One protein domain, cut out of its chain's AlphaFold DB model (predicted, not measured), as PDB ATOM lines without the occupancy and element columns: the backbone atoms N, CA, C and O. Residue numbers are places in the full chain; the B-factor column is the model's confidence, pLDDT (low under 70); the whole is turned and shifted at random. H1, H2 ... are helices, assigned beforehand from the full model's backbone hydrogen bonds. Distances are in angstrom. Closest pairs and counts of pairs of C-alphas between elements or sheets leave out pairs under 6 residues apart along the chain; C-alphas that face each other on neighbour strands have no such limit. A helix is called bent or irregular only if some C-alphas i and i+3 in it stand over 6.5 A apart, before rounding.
ATOM      1  N   ILE A   5      44.431   9.170   2.093       88.94
ATOM      2  CA  ILE A   5      43.883   9.767   3.318       88.94
ATOM      3  C   ILE A   5      42.466   9.246   3.564       88.94
ATOM      4  O   ILE A   5      42.176   8.791   4.670       88.94
ATOM      5  N   GLY A   6      41.610   9.221   2.538       90.44
ATOM      6  CA  GLY A   6      40.262   8.672   2.658       90.44
ATOM      7  C   GLY A   6      40.248   7.179   2.985       90.44
ATOM      8  O   GLY A   6      39.480   6.749   3.847       90.44
ATOM      9  N   ASN A   7      41.157   6.397   2.391       88.12
ATOM     10  CA  ASN A   7      41.333   4.987   2.748       88.12
ATOM     11  C   ASN A   7      41.798   4.805   4.202       88.12
ATOM     12  O   ASN A   7      41.326   3.888   4.875       88.12
ATOM     13  N   SER A   8      42.681   5.667   4.714       89.94
ATOM     14  CA  SER A   8      43.093   5.624   6.120       89.94
ATOM     15  C   SER A   8      41.958   6.006   7.067       89.94
ATOM     16  O   SER A   8      41.716   5.261   8.009       89.94
ATOM     17  N   VAL A   9      41.205   7.084   6.799       94.06
ATOM     18  CA  VAL A   9      40.009   7.451   7.590       94.06
ATOM     19  C   VAL A   9      39.019   6.291   7.649       94.06
ATOM     20  O   VAL A   9      38.613   5.897   8.740       94.06
ATOM     21  N   ARG A  10      38.689   5.699   6.493       92.88
ATOM     22  CA  ARG A  10      37.854   4.495   6.409       92.88
ATOM     23  C   ARG A  10      38.413   3.365   7.277       92.88
ATOM     24  O   ARG A  10      37.683   2.843   8.109       92.88
ATOM     25  N   SER A  11      39.700   3.047   7.144       90.00
ATOM     26  CA  SER A  11      40.334   1.960   7.906       90.00
ATOM     27  C   SER A  11      40.292   2.191   9.422       90.00
ATOM     28  O   SER A  11      40.075   1.243  10.171       90.00
ATOM     29  N   PHE A  12      40.474   3.433   9.891       92.88
ATOM     30  CA  PHE A  12      40.359   3.770  11.314       92.88
ATOM     31  C   PHE A  12      38.917   3.628  11.821       92.88
ATOM     32  O   PHE A  12      38.705   3.047  12.884       92.88
ATOM     33  N   VAL A  13      37.925   4.097  11.054       94.12
ATOM     34  CA  VAL A  13      36.499   3.957  11.406       94.12
ATOM     35  C   VAL A  13      36.068   2.486  11.406       94.12
ATOM     36  O   VAL A  13      35.417   2.059  12.353       94.12
ATOM     37  N   GLU A  14      36.475   1.694  10.411       91.25
ATOM     38  CA  GLU A  14      36.184   0.254  10.332       91.25
ATOM     39  C   GLU A  14      36.853  -0.553  11.457       91.25
ATOM     40  O   GLU A  14      36.278  -1.530  11.934       91.25
ATOM     41  N   ARG A  15      38.069  -0.173  11.883       89.19
ATOM     42  CA  ARG A  15      38.846  -0.932  12.879       89.19
ATOM     43  C   ARG A  15      38.529  -0.562  14.326       89.19
ATOM     44  O   ARG A  15      38.487  -1.457  15.164       89.19
ATOM     45  N   PHE A  16      38.362   0.726  14.621       89.50
ATOM     46  CA  PHE A  16      38.253   1.248  15.990       89.50
ATOM     47  C   PHE A  16      36.906   1.939  16.274       89.50
ATOM     48  O   PHE A  16      36.609   2.285  17.416       89.50
ATOM     49  N   GLY A  17      36.072   2.131  15.248       91.94
ATOM     50  CA  GLY A  17      34.779   2.795  15.361       91.94
ATOM     51  C   GLY A  17      34.869   4.323  15.418       91.94
ATOM     52  O   GLY A  17      35.877   4.928  15.789       91.94
ATOM     53  N   LEU A  18      33.755   4.977  15.085       92.50
ATOM     54  CA  LEU A  18      33.655   6.439  15.092       92.50
ATOM     55  C   LEU A  18      33.838   7.051  16.498       92.50
ATOM     56  O   LEU A  18      34.317   8.179  16.612       92.50
ATOM     57  N   HIS A  19      33.501   6.317  17.567       92.81
ATOM     58  CA  HIS A  19      33.735   6.757  18.946       92.81
ATOM     59  C   HIS A  19      35.230   6.982  19.219       92.81
ATOM     60  O   HIS A  19      35.623   8.076  19.631       92.81
ATOM     61  N   TRP A  20      36.072   5.986  18.907       93.25
ATOM     62  CA  TRP A  20      37.522   6.086  19.072       93.25
ATOM     63  C   TRP A  20      38.101   7.250  18.267       93.25
ATOM     64  O   TRP A  20      38.920   7.995  18.796       93.25
ATOM     65  N   CYS A  21      37.637   7.468  17.029       93.69
ATOM     66  CA  CYS A  21      38.127   8.558  16.178       93.69
ATOM     67  C   CYS A  21      37.993   9.947  16.830       93.69
ATOM     68  O   CYS A  21      38.868  10.793  16.633       93.69
ATOM     69  N   LYS A  22      36.917  10.180  17.598       92.25
ATOM     70  CA  LYS A  22      36.662  11.438  18.327       92.25
ATOM     71  C   LYS A  22      37.421  11.521  19.645       92.25
ATOM     72  O   LYS A  22      37.904  12.592  20.016       92.25
ATOM     73  N   GLN A  23      37.472  10.412  20.379       92.50
ATOM     74  CA  GLN A  23      38.032  10.366  21.724       92.50
ATOM     75  C   GLN A  23      39.485  10.854  21.709       92.50
ATOM     76  O   GLN A  23      40.274  10.457  20.857       92.50
ATOM     77  N   ASN A  24      39.834  11.756  22.633       88.56
ATOM     78  CA  ASN A  24      41.194  12.278  22.832       88.56
ATOM     79  C   ASN A  24      41.910  12.789  21.557       88.56
ATOM     80  O   ASN A  24      43.141  12.842  21.515       88.56
ATOM     81  N   ASN A  25      41.155  13.198  20.529       90.75
ATOM     82  CA  ASN A  25      41.663  13.570  19.205       90.75
ATOM     83  C   ASN A  25      42.477  12.452  18.509       90.75
ATOM     84  O   ASN A  25      43.389  12.749  17.735       90.75
ATOM     85  N   ASN A  26      42.174  11.173  18.760       91.38
ATOM     86  CA  ASN A  26      42.896  10.025  18.189       91.38
ATOM     87  C   ASN A  26      42.966  10.084  16.649       91.38
ATOM     88  O   ASN A  26      44.061  10.015  16.090       91.38
ATOM     89  N   LEU A  27      41.822  10.354  15.997       93.81
ATOM     90  CA  LEU A  27      41.665  10.781  14.594       93.81
ATOM     91  C   LEU A  27      42.826  11.662  14.094       93.81
ATOM     92  O   LEU A  27      43.619  11.339  13.205       93.81
ATOM     93  N   LYS A  28      42.886  12.830  14.725       94.25
ATOM     94  CA  LYS A  28      43.777  13.942  14.409       94.25
ATOM     95  C   LYS A  28      45.239  13.567  14.604       94.25
ATOM     96  O   LYS A  28      46.049  13.817  13.718       94.25
ATOM     97  N   HIS A  29      45.569  12.938  15.733       90.94
ATOM     98  CA  HIS A  29      46.930  12.492  16.020       90.94
ATOM     99  C   HIS A  29      47.419  11.468  14.988       90.94
ATOM    100  O   HIS A  29      48.521  11.626  14.461       90.94
ATOM    101  N   ALA A  30      46.582  10.486  14.639       89.88
ATOM    102  CA  ALA A  30      46.925   9.451  13.672       89.88
ATOM    103  C   ALA A  30      47.161  10.017  12.262       89.88
ATOM    104  O   ALA A  30      48.190   9.741  11.643       89.88
ATOM    105  N   LEU A  31      46.255  10.867  11.764       89.62
ATOM    106  CA  LEU A  31      46.411  11.484  10.442       89.62
ATOM    107  C   LEU A  31      47.588  12.472  10.387       89.62
ATOM    108  O   LEU A  31      48.319  12.477   9.398       89.62
ATOM    109  N   TYR A  32      47.824  13.269  11.434       89.06
ATOM    110  CA  TYR A  32      48.975  14.180  11.479       89.06
ATOM    111  C   TYR A  32      50.313  13.435  11.511       89.06
ATOM    112  O   TYR A  32      51.250  13.856  10.835       89.06
ATOM    113  N   ALA A  33      50.410  12.325  12.250       83.75
ATOM    114  CA  ALA A  33      51.605  11.485  12.251       83.75
ATOM    115  C   ALA A  33      51.834  10.831  10.875       83.75
ATOM    116  O   ALA A  33      52.953  10.812  10.362       83.75
ATOM    117  N   LEU A  34      50.762  10.342  10.243       82.69
ATOM    118  CA  LEU A  34      50.831   9.709   8.930       82.69
ATOM    119  C   LEU A  34      51.158  10.675   7.790       82.69
ATOM    120  O   LEU A  34      51.808  10.246   6.845       82.69
ATOM    121  N   TYR A  35      50.718  11.934   7.822       82.88
ATOM    122  CA  TYR A  35      50.693  12.785   6.619       82.88
ATOM    123  C   TYR A  35      51.150  14.241   6.813       82.88
ATOM    124  O   TYR A  35      51.175  14.985   5.831       82.88
ATOM    125  N   GLY A  36      51.510  14.651   8.031       83.00
ATOM    126  CA  GLY A  36      51.832  16.042   8.370       83.00
ATOM    127  C   GLY A  36      50.626  16.831   8.898       83.00
ATOM    128  O   GLY A  36      49.470  16.533   8.591       83.00
ATOM    129  N   LYS A  37      50.895  17.851   9.719       84.38
ATOM    130  CA  LYS A  37      49.878  18.680  10.415       84.38
ATOM    131  C   LYS A  37      49.452  19.917   9.616       84.38
ATOM    132  O   LYS A  37      48.400  20.507   9.839       84.38
ATOM    133  N   GLU A  38      50.302  20.328   8.687       83.31
ATOM    134  CA  GLU A  38      50.160  21.482   7.799       83.31
ATOM    135  C   GLU A  38      49.174  21.244   6.641       83.31
ATOM    136  O   GLU A  38      48.825  22.172   5.913       83.31
ATOM    137  N   ARG A  39      48.691  20.008   6.481       85.31
ATOM    138  CA  ARG A  39      47.788  19.596   5.406       85.31
ATOM    139  C   ARG A  39      46.359  20.107   5.596       85.31
ATOM    140  O   ARG A  39      45.617  19.641   6.460       85.31
ATOM    141  N   GLN A  40      45.950  21.037   4.730       88.00
ATOM    142  CA  GLN A  40      44.616  21.646   4.755       88.00
ATOM    143  C   GLN A  40      43.483  20.615   4.660       88.00
ATOM    144  O   GLN A  40      42.488  20.749   5.359       88.00
ATOM    145  N   ASP A  41      43.621  19.590   3.825       90.12
ATOM    146  CA  ASP A  41      42.594  18.572   3.592       90.12
ATOM    147  C   ASP A  41      42.343  17.675   4.813       90.12
ATOM    148  O   ASP A  41      41.194  17.385   5.147       90.12
ATOM    149  N   ILE A  42      43.398  17.336   5.555       92.06
ATOM    150  CA  ILE A  42      43.276  16.667   6.856       92.06
ATOM    151  C   ILE A  42      42.587  17.590   7.857       92.06
ATOM    152  O   ILE A  42      41.674  17.162   8.558       92.06
ATOM    153  N   ASN A  43      42.957  18.872   7.876       91.88
ATOM    154  CA  ASN A  43      42.313  19.855   8.743       91.88
ATOM    155  C   ASN A  43      40.811  20.000   8.426       91.88
ATOM    156  O   ASN A  43      40.020  20.156   9.351       91.88
ATOM    157  N   VAL A  44      40.378  19.870   7.164       93.88
ATOM    158  CA  VAL A  44      38.943  19.817   6.812       93.88
ATOM    159  C   VAL A  44      38.267  18.578   7.404       93.88
ATOM    160  O   VAL A  44      37.238  18.716   8.063       93.88
ATOM    161  N   LEU A  45      38.848  17.387   7.218       95.56
ATOM    162  CA  LEU A  45      38.293  16.138   7.752       95.56
ATOM    163  C   LEU A  45      38.176  16.157   9.282       95.56
ATOM    164  O   LEU A  45      37.159  15.718   9.818       95.56
ATOM    165  N   ILE A  46      39.191  16.684   9.971       95.69
ATOM    166  CA  ILE A  46      39.209  16.807  11.431       95.69
ATOM    167  C   ILE A  46      38.216  17.868  11.917       95.69
ATOM    168  O   ILE A  46      37.461  17.585  12.841       95.69
ATOM    169  N   ASN A  47      38.119  19.033  11.268       93.88
ATOM    170  CA  ASN A  47      37.122  20.049  11.629       93.88
ATOM    171  C   ASN A  47      35.681  19.517  11.506       93.88
ATOM    172  O   ASN A  47      34.848  19.804  12.359       93.88
ATOM    173  N   MET A  48      35.378  18.705  10.482       95.06
ATOM    174  CA  MET A  48      34.061  18.056  10.356       95.06
ATOM    175  C   MET A  48      33.743  17.138  11.544       95.06
ATOM    176  O   MET A  48      32.590  17.066  11.972       95.06
ATOM    177  N   LEU A  49      34.752  16.431  12.061       95.12
ATOM    178  CA  LEU A  49      34.616  15.542  13.212       95.12
ATOM    179  C   LEU A  49      34.459  16.331  14.518       95.12
ATOM    180  O   LEU A  49      33.568  16.026  15.307       95.12
ATOM    181  N   GLU A  50      35.288  17.359  14.721       92.75
ATOM    182  CA  GLU A  50      35.277  18.224  15.909       92.75
ATOM    183  C   GLU A  50      33.989  19.060  16.024       92.75
ATOM    184  O   GLU A  50      33.512  19.301  17.128       92.75
ATOM    185  N   GLU A  51      33.378  19.453  14.900       91.69
ATOM    186  CA  GLU A  51      32.101  20.190  14.867       91.69
ATOM    187  C   GLU A  51      30.855  19.287  14.818       91.69
ATOM    188  O   GLU A  51      29.745  19.781  14.617       91.69
ATOM    189  N   GLY A  52      31.007  17.969  14.986       89.81
ATOM    190  CA  GLY A  52      29.886  17.023  15.059       89.81
ATOM    191  C   GLY A  52      29.135  16.791  13.742       89.81
ATOM    192  O   GLY A  52      28.183  16.014  13.718       89.81
ATOM    193  N   MET A  53      29.571  17.383  12.621       92.31
ATOM    194  CA  MET A  53      28.968  17.136  11.300       92.31
ATOM    195  C   MET A  53      28.973  15.645  10.959       92.31
ATOM    196  O   MET A  53      28.022  15.139  10.369       92.31
ATOM    197  N   VAL A  54      30.037  14.940  11.343       93.19
ATOM    198  CA  VAL A  54      30.207  13.502  11.106       93.19
ATOM    199  C   VAL A  54      29.096  12.666  11.758       93.19
ATOM    200  O   VAL A  54      28.750  11.617  11.224       93.19
ATOM    201  N   ASP A  55      28.469  13.142  12.839       91.75
ATOM    202  CA  ASP A  55      27.290  12.485  13.415       91.75
ATOM    203  C   ASP A  55      26.038  12.719  12.583       91.75
ATOM    204  O   ASP A  55      25.338  11.769  12.241       91.75
ATOM    205  N   SER A  56      25.803  13.957  12.154       90.81
ATOM    206  CA  SER A  56      24.684  14.287  11.265       90.81
ATOM    207  C   SER A  56      24.811  13.642   9.873       90.81
ATOM    208  O   SER A  56      23.822  13.530   9.148       90.81
ATOM    209  N   LEU A  57      26.010  13.176   9.494       91.06
ATOM    210  CA  LEU A  57      26.225  12.348   8.305       91.06
ATOM    211  C   LEU A  57      25.777  10.887   8.481       91.06
ATOM    212  O   LEU A  57      25.565  10.232   7.466       91.06
ATOM    213  N   GLN A  58      25.595  10.368   9.703       86.56
ATOM    214  CA  GLN A  58      25.072   9.007   9.922       86.56
ATOM    215  C   GLN A  58      23.612   8.880   9.447       86.56
ATOM    216  O   GLN A  58      23.223   7.873   8.857       86.56
ATOM    217  N   GLU A  59      22.819   9.934   9.652       87.00
ATOM    218  CA  GLU A  59      21.391  10.007   9.305       87.00
ATOM    219  C   GLU A  59      21.138  10.383   7.831       87.00
ATOM    220  O   GLU A  59      20.004  10.333   7.351       87.00
ATOM    221  N   LEU A  60      22.200  10.739   7.099       88.00
ATOM    222  CA  LEU A  60      22.156  11.243   5.728       88.00
ATOM    223  C   LEU A  60      21.446  10.268   4.781       88.00
ATOM    224  O   LEU A  60      21.977   9.194   4.492       88.00
ATOM    225  N   ASN A  61      20.294  10.655   4.236       87.12
ATOM    226  CA  ASN A  61      19.442   9.786   3.418       87.12
ATOM    227  C   ASN A  61      19.410  10.163   1.924       87.12
ATOM    228  O   ASN A  61      19.052   9.322   1.098       87.12
ATOM    229  N   SER A  62      19.808  11.387   1.559       88.38
ATOM    230  CA  SER A  62      19.604  11.936   0.210       88.38
ATOM    231  C   SER A  62      20.793  12.736  -0.336       88.38
ATOM    232  O   SER A  62      21.632  13.271   0.391       88.38
ATOM    233  N   ILE A  63      20.849  12.858  -1.668       89.50
ATOM    234  CA  ILE A  63      21.842  13.686  -2.370       89.50
ATOM    235  C   ILE A  63      21.593  15.192  -2.144       89.50
ATOM    236  O   ILE A  63      22.520  15.999  -2.204       89.50
ATOM    237  N   GLU A  64      20.364  15.588  -1.814       91.62
ATOM    238  CA  GLU A  64      19.993  16.951  -1.424       91.62
ATOM    239  C   GLU A  64      20.606  17.330  -0.072       91.62
ATOM    240  O   GLU A  64      21.191  18.405   0.053       91.62
ATOM    241  N   GLU A  65      20.535  16.448   0.928       89.44
ATOM    242  CA  GLU A  65      21.230  16.646   2.203       89.44
ATOM    243  C   GLU A  65      22.751  16.640   2.020       89.44
ATOM    244  O   GLU A  65      23.432  17.512   2.556       89.44
ATOM    245  N   TYR A  66      23.284  15.737   1.189       91.75
ATOM    246  CA  TYR A  66      24.718  15.682   0.882       91.75
ATOM    247  C   TYR A  66      25.217  17.033   0.344       91.75
ATOM    248  O   TYR A  66      26.230  17.565   0.803       91.75
ATOM    249  N   LYS A  67      24.468  17.634  -0.594       93.12
ATOM    250  CA  LYS A  67      24.764  18.969  -1.134       93.12
ATOM    251  C   LYS A  67      24.736  20.052  -0.051       93.12
ATOM    252  O   LYS A  67      25.608  20.913  -0.079       93.12
ATOM    253  N   LYS A  68      23.815  20.000   0.925       92.81
ATOM    254  CA  LYS A  68      23.784  20.969   2.044       92.81
ATOM    255  C   LYS A  68      25.083  20.944   2.855       92.81
ATOM    256  O   LYS A  68      25.610  22.011   3.153       92.81
ATOM    257  N   TYR A  69      25.630  19.764   3.159       92.12
ATOM    258  CA  TYR A  69      26.918  19.648   3.862       92.12
ATOM    259  C   TYR A  69      28.094  20.174   3.024       92.12
ATOM    260  O   TYR A  69      28.964  20.872   3.544       92.12
ATOM    261  N   VAL A  70      28.087  19.917   1.711       93.81
ATOM    262  CA  VAL A  70      29.087  20.459   0.772       93.81
ATOM    263  C   VAL A  70      29.017  21.991   0.678       93.81
ATOM    264  O   VAL A  70      30.060  22.646   0.671       93.81
ATOM    265  N   THR A  71      27.824  22.588   0.631       93.62
ATOM    266  CA  THR A  71      27.640  24.051   0.660       93.62
ATOM    267  C   THR A  71      28.079  24.641   2.001       93.62
ATOM    268  O   THR A  71      28.901  25.549   2.020       93.62
ATOM    269  N   TRP A  72      27.646  24.059   3.126       91.56
ATOM    270  CA  TRP A  72      28.046  24.496   4.468       91.56
ATOM    271  C   TRP A  72      29.568  24.533   4.638       91.56
ATOM    272  O   TRP A  72      30.090  25.467   5.245       91.56
ATOM    273  N   LEU A  73      30.292  23.542   4.102       91.88
ATOM    274  CA  LEU A  73      31.755  23.507   4.181       91.88
ATOM    275  C   LEU A  73      32.390  24.662   3.415       91.88
ATOM    276  O   LEU A  73      33.251  25.342   3.969       91.88
ATOM    277  N   GLN A  74      31.946  24.912   2.181       92.75
ATOM    278  CA  GLN A  74      32.419  26.047   1.387       92.75
ATOM    279  C   GLN A  74      32.183  27.365   2.135       92.75
ATOM    280  O   GLN A  74      33.139  28.099   2.386       92.75
ATOM    281  N   ASP A  75      30.951  27.600   2.592       89.31
ATOM    282  CA  ASP A  75      30.538  28.857   3.222       89.31
ATOM    283  C   ASP A  75      31.227  29.103   4.576       89.31
ATOM    284  O   ASP A  75      31.672  30.215   4.860       89.31
ATOM    285  N   LYS A  76      31.332  28.076   5.434       85.81
ATOM    286  CA  LYS A  76      31.892  28.229   6.791       85.81
ATOM    287  C   LYS A  76      33.402  28.060   6.884       85.81
ATOM    288  O   LYS A  76      33.993  28.569   7.837       85.81
ATOM    289  N   LYS A  77      34.021  27.298   5.980       83.25
ATOM    290  CA  LYS A  77      35.454  26.952   6.048       83.25
ATOM    291  C   LYS A  77      36.279  27.524   4.902       83.25
ATOM    292  O   LYS A  77      37.492  27.332   4.913       83.25
ATOM    293  N   ASN A  78      35.656  28.240   3.962       86.19
ATOM    294  CA  ASN A  78      36.319  28.833   2.798       86.19
ATOM    295  C   ASN A  78      37.168  27.797   2.031       86.19
ATOM    296  O   ASN A  78      38.314  28.041   1.651       86.19
ATOM    297  N   VAL A  79      36.614  26.591   1.874       89.19
ATOM    298  CA  VAL A  79      37.230  25.486   1.125       89.19
ATOM    299  C   VAL A  79      36.658  25.434  -0.286       89.19
ATOM    300  O   VAL A  79      35.518  25.829  -0.512       89.19
ATOM    301  N   SER A  80      37.428  24.916  -1.245       91.44
ATOM    302  CA  SER A  80      36.926  24.737  -2.609       91.44
ATOM    303  C   SER A  80      35.802  23.698  -2.670       91.44
ATOM    304  O   SER A  80      35.758  22.758  -1.873       91.44
ATOM    305  N   GLU A  81      34.922  23.816  -3.667       91.44
ATOM    306  CA  GLU A  81      33.835  22.854  -3.890       91.44
ATOM    307  C   GLU A  81      34.357  21.410  -4.015       91.44
ATOM    308  O   GLU A  81      33.763  20.482  -3.469       91.44
ATOM    309  N   GLN A  82      35.503  21.211  -4.680       91.19
ATOM    310  CA  GLN A  82      36.153  19.903  -4.798       91.19
ATOM    311  C   GLN A  82      36.592  19.359  -3.430       91.19
ATOM    312  O   GLN A  82      36.322  18.200  -3.130       91.19
ATOM    313  N   MET A  83      37.230  20.191  -2.596       91.06
ATOM    314  CA  MET A  83      37.657  19.824  -1.241       91.06
ATOM    315  C   MET A  83      36.454  19.449  -0.365       91.06
ATOM    316  O   MET A  83      36.483  18.428   0.315       91.06
ATOM    317  N   ALA A  84      35.376  20.237  -0.423       93.50
ATOM    318  CA  ALA A  84      34.140  19.965   0.306       93.50
ATOM    319  C   ALA A  84      33.463  18.668  -0.168       93.50
ATOM    320  O   ALA A  84      33.120  17.818   0.652       93.50
ATOM    321  N   LYS A  85      33.315  18.474  -1.489       93.69
ATOM    322  CA  LYS A  85      32.788  17.227  -2.071       93.69
ATOM    323  C   LYS A  85      33.618  16.025  -1.643       93.69
ATOM    324  O   LYS A  85      33.031  15.015  -1.273       93.69
ATOM    325  N   TRP A  86      34.945  16.131  -1.682       94.19
ATOM    326  CA  TRP A  86      35.839  15.066  -1.245       94.19
ATOM    327  C   TRP A  86      35.671  14.755   0.241       94.19
ATOM    328  O   TRP A  86      35.375  13.614   0.571       94.19
ATOM    329  N   ALA A  87      35.727  15.748   1.129       95.06
ATOM    330  CA  ALA A  87      35.650  15.504   2.566       95.06
ATOM    331  C   ALA A  87      34.300  14.893   3.010       95.06
ATOM    332  O   ALA A  87      34.279  13.970   3.827       95.06
ATOM    333  N   VAL A  88      33.171  15.333   2.430       95.00
ATOM    334  CA  VAL A  88      31.854  14.705   2.678       95.00
ATOM    335  C   VAL A  88      31.795  13.291   2.093       95.00
ATOM    336  O   VAL A  88      31.260  12.389   2.739       95.00
ATOM    337  N   HIS A  89      32.383  13.049   0.917       94.38
ATOM    338  CA  HIS A  89      32.475  11.702   0.347       94.38
ATOM    339  C   HIS A  89      33.312  10.764   1.224       94.38
ATOM    340  O   HIS A  89      32.863   9.664   1.527       94.38
ATOM    341  N   THR A  90      34.484  11.203   1.686       94.81
ATOM    342  CA  THR A  90      35.363  10.437   2.577       94.81
ATOM    343  C   THR A  90      34.628  10.002   3.840       94.81
ATOM    344  O   THR A  90      34.624   8.815   4.161       94.81
ATOM    345  N   TRP A  91      33.950  10.927   4.525       95.81
ATOM    346  CA  TRP A  91      33.200  10.598   5.737       95.81
ATOM    347  C   TRP A  91      31.978   9.714   5.465       95.81
ATOM    348  O   TRP A  91      31.804   8.702   6.137       95.81
ATOM    349  N   THR A  92      31.168  10.015   4.446       94.06
ATOM    350  CA  THR A  92      30.007   9.164   4.110       94.06
ATOM    351  C   THR A  92      30.422   7.753   3.688       94.06
ATOM    352  O   THR A  92      29.778   6.785   4.091       94.06
ATOM    353  N   LYS A  93      31.542   7.606   2.969       92.75
ATOM    354  CA  LYS A  93      32.101   6.304   2.590       92.75
ATOM    355  C   LYS A  93      32.724   5.557   3.775       92.75
ATOM    356  O   LYS A  93      32.634   4.336   3.804       92.75
ATOM    357  N   ALA A  94      33.319   6.256   4.744       94.00
ATOM    358  CA  ALA A  94      33.888   5.649   5.949       94.00
ATOM    359  C   ALA A  94      32.825   5.151   6.947       94.00
ATOM    360  O   ALA A  94      33.055   4.162   7.630       94.00
ATOM    361  N   ILE A  95      31.679   5.833   7.036       93.38
ATOM    362  CA  ILE A  95      30.625   5.553   8.031       93.38
ATOM    363  C   ILE A  95      29.554   4.598   7.489       93.38
ATOM    364  O   ILE A  95      29.068   3.735   8.212       93.38
ATOM    365  N   LEU A  96      29.146   4.778   6.227       89.31
ATOM    366  CA  LEU A  96      27.947   4.146   5.655       89.31
ATOM    367  C   LEU A  96      28.260   3.174   4.503       89.31
ATOM    368  O   LEU A  96      27.337   2.648   3.884       89.31
ATOM    369  N   ASP A  97      29.537   3.042   4.127       85.56
ATOM    370  CA  ASP A  97      30.064   2.364   2.928       85.56
ATOM    371  C   ASP A  97      29.356   2.691   1.587       85.56
ATOM    372  O   ASP A  97      29.577   2.045   0.558       85.56
ATOM    373  N   ARG A  98      28.546   3.755   1.533       79.56
ATOM    374  CA  ARG A  98      27.802   4.179   0.335       79.56
ATOM    375  C   ARG A  98      28.339   5.474  -0.256       79.56
ATOM    376  O   ARG A  98      28.924   6.301   0.436       79.56
ATOM    377  N   SER A  99      28.108   5.653  -1.556       81.25
ATOM    378  CA  SER A  99      28.341   6.915  -2.259       81.25
ATOM    379  C   SER A  99      27.010   7.506  -2.703       81.25
ATOM    380  O   SER A  99      26.203   6.815  -3.318       81.25
ATOM    381  N   PHE A 100      26.815   8.798  -2.447       81.50
ATOM    382  CA  PHE A 100      25.722   9.588  -3.027       81.50
ATOM    383  C   PHE A 100      26.097  10.184  -4.394       81.50
ATOM    384  O   PHE A 100      25.241  10.684  -5.121       81.50
ATOM    385  N   LEU A 101      27.383  10.129  -4.756       82.56
ATOM    386  CA  LEU A 101      27.912  10.611  -6.026       82.56
ATOM    387  C   LEU A 101      28.100   9.447  -7.006       82.56
ATOM    388  O   LEU A 101      28.538   8.364  -6.612       82.56
ATOM    389  N   LYS A 102      27.805   9.696  -8.290       76.81
ATOM    390  CA  LYS A 102      28.023   8.735  -9.391       76.81
ATOM    391  C   LYS A 102      29.500   8.378  -9.573       76.81
ATOM    392  O   LYS A 102      29.818   7.256  -9.941       76.81
ATOM    393  N   GLU A 103      30.378   9.338  -9.300       80.06
ATOM    394  CA  GLU A 103      31.829   9.208  -9.374       80.06
ATOM    395  C   GLU A 103      32.433   9.701  -8.059       80.06
ATOM    396  O   GLU A 103      31.936  10.661  -7.460       80.06
ATOM    397  N   ALA A 104      33.495   9.040  -7.598       78.75
ATOM    398  CA  ALA A 104      34.223   9.491  -6.421       78.75
ATOM    399  C   ALA A 104      34.943  10.818  -6.739       78.75
ATOM    400  O   ALA A 104      35.644  10.899  -7.753       78.75
ATOM    401  N   PRO A 105      34.797  11.863  -5.908       80.31
ATOM    402  CA  PRO A 105      35.492  13.125  -6.105       80.31
ATOM    403  C   PRO A 105      37.008  12.900  -5.998       80.31
ATOM    404  O   PRO A 105      37.458  12.228  -5.066       80.31
ATOM    405  N   PRO A 106      37.814  13.444  -6.925       80.94
ATOM    406  CA  PRO A 106      39.256  13.256  -6.887       80.94
ATOM    407  C   PRO A 106      39.843  13.904  -5.623       80.94
ATOM    408  O   PRO A 106      39.470  15.044  -5.310       80.94
ATOM    409  N   PRO A 107      40.773  13.223  -4.923       77.69
ATOM    410  CA  PRO A 107      41.400  13.772  -3.730       77.69
ATOM    411  C   PRO A 107      42.129  15.088  -4.051       77.69
ATOM    412  O   PRO A 107      42.573  15.285  -5.191       77.69
ATOM    413  N   PRO A 108      42.271  15.996  -3.070       76.94
ATOM    414  CA  PRO A 108      42.992  17.252  -3.243       76.94
ATOM    415  C   PRO A 108      44.412  17.028  -3.769       76.94
ATOM    416  O   PRO A 108      45.092  16.073  -3.389       76.94
ATOM    417  N   SER A 109      44.876  17.919  -4.647       67.81
ATOM    418  CA  SER A 109      46.141  17.778  -5.375       67.81
ATOM    419  C   SER A 109      47.372  18.058  -4.502       67.81
ATOM    420  O   SER A 109      48.085  19.040  -4.703       67.81
ATOM    421  N   TYR A 110      47.634  17.172  -3.541       59.75
ATOM    422  CA  TYR A 110      48.910  17.047  -2.848       59.75
ATOM    423  C   TYR A 110      49.085  15.603  -2.365       59.75
ATOM    424  O   TYR A 110      48.383  15.148  -1.462       59.75
ATOM    425  N   VAL A 111      50.018  14.856  -2.957       50.88
ATOM    426  CA  VAL A 111      50.346  13.487  -2.524       50.88
ATOM    427  C   VAL A 111      51.854  13.374  -2.350       50.88
ATOM    428  O   VAL A 111      52.557  12.772  -3.158       50.88
ATOM    429  N   SER A 112      52.348  13.950  -1.256       52.25
ATOM    430  CA  SER A 112      53.464  13.322  -0.561       52.25
ATOM    431  C   SER A 112      52.993  11.954  -0.060       52.25
ATOM    432  O   SER A 112      51.887  11.813   0.471       52.25
ATOM    433  N   PHE A 113      53.822  10.931  -0.263       55.56
ATOM    434  CA  PHE A 113      53.640   9.629   0.377       55.56
ATOM    435  C   PHE A 113      53.574   9.834   1.906       55.56
ATOM    436  O   PHE A 113      54.264  10.743   2.380       55.56
ATOM    437  N   PRO A 114      52.783   9.058   2.682       62.62
ATOM    438  CA  PRO A 114      52.704   9.213   4.134       62.62
ATOM    439  C   PRO A 114      54.078   9.434   4.784       62.62
ATOM    440  O   PRO A 114      55.018   8.680   4.537       62.62
ATOM    441  N   TYR A 115      54.194  10.491   5.589       58.03
ATOM    442  CA  TYR A 115      55.439  10.996   6.160       58.03
ATOM    443  C   TYR A 115      56.174   9.915   6.958       58.03
ATOM    444  O   TYR A 115      57.335   9.635   6.663       58.03
ATOM    445  N   LEU A 116      55.466   9.221   7.861       57.34
ATOM    446  CA  LEU A 116      55.976   8.047   8.579       57.34
ATOM    447  C   LEU A 116      56.489   6.954   7.636       57.34
ATOM    448  O   LEU A 116      57.579   6.433   7.842       57.34
ATOM    449  N   TYR A 117      55.753   6.642   6.568       53.41
ATOM    450  CA  TYR A 117      56.206   5.666   5.575       53.41
ATOM    451  C   TYR A 117      57.475   6.156   4.866       53.41
ATOM    452  O   TYR A 117      58.380   5.368   4.628       53.41
ATOM    453  N   SER A 118      57.587   7.456   4.571       55.34
ATOM    454  CA  SER A 118      58.785   8.034   3.953       55.34
ATOM    455  C   SER A 118      60.006   8.007   4.882       55.34
ATOM    456  O   SER A 118      61.098   7.705   4.411       55.34
ATOM    457  N   GLU A 119      59.840   8.247   6.187       55.84
ATOM    458  CA  GLU A 119      60.934   8.191   7.166       55.84
ATOM    459  C   GLU A 119      61.332   6.748   7.506       55.84
ATOM    460  O   GLU A 119      62.522   6.442   7.536       55.84
TER     461      GLU A 119
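Overview. This is residues 5 to 119 of the 227 residues of an uncharacterized protein of Alteribacillus bidgolensis (UniProt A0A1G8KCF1). A long bent helix, H1, folds back on itself: its first arm, H1a, runs beside one part of H5, and its second, kinked arm, H1b, makes a hairpin with H2. H5 and H2 lie in the middle and cross each other, H4 crosses the first part of H5, and a long link without a named element leads from H5 to the short H6, which packs on the last residues of H1b. The printed part has 115 residues with six named helices in the order H1 to H6 and no named strand; the class is all helix. The whole is compact, with a radius of gyration of the C-alphas of 13.4 A and spans of 43 by 29 by 25 A.

Arrangement. H1, residues 5 to 35, was assigned as one helix by its hydrogen bonds but is bent: C-alphas 15 and 18 are 9.3 A apart. Its arms, H1a, residues 5 to 15, and H1b, residues 18 to 35, touch and run opposite ways at a tilt of 37 degrees, only just steep, with Val 13 and Cys 21 closest at 6.8 A between C-alphas. H1b is irregular, with C-alphas 24 and 27 8.4 A apart, and has a kink of 84 degrees near residue 25. H1a touches H5, residues 81 to 96, along residues 90 to 95 of H5 alone, at a shallow tilt of 19 degrees, the same way; the closest C-alphas, of Arg 10 and Ala 94, are 4.2 A apart. H1b and H2, residues 40 to 50, form a helical hairpin at a shallow tilt of 12 degrees, with the C-alphas of Lys 28 and Ile 46 closest at 6.2 A. H2 touches H5 at a steep tilt of 49 degrees, the same way, closest at the C-alphas of Leu 45 and Ala 87, 5.9 A. H4, residues 63 to 77, touches residues 81 to 88 of H5 alone, at a steep tilt of 54 degrees, opposite ways; the C-alphas of Val 70 and Ala 84 are closest at 5.1 A. H3, residues 53 to 56, is close to H5 but not clearly touching, with the C-alphas of Val 54 and Trp 91 closest at 6.8 A. H6, residues 115 to 119, touches residues 33 to 35 of H1b alone, with the C-alphas of Tyr 35 and Tyr 115 closest at 5.1 A. Every O i to N i+4 pair is within hydrogen-bond range in H1a, H2, H4, H5 and H6, against 9 of 14 in H1b; H3 is too short for such a pair.

Along the chain. H1a begins at C-alpha 5 (43.883, 9.767, 3.318) and is 15.2 A long; H1b is 20.1 A, H2 14.9 A, H3 5.1 A, H4 20.8 A, H5 21.8 A and H6 6.3 A. H5 ends at C-alpha 96 (27.947, 4.146, 5.655), and H6 ends at C-alpha 119 (60.934, 8.191, 7.166).

Size, cuts and confidence. The C-alphas farthest apart, of Glu 64 and Glu 119, are 42.7 A apart. The printed part has no cut, and the link from H5 to H6, residues 97 to 114, is long. The mean pLDDT of the printed part is 86.6, and residues 109 to 119 are under 70.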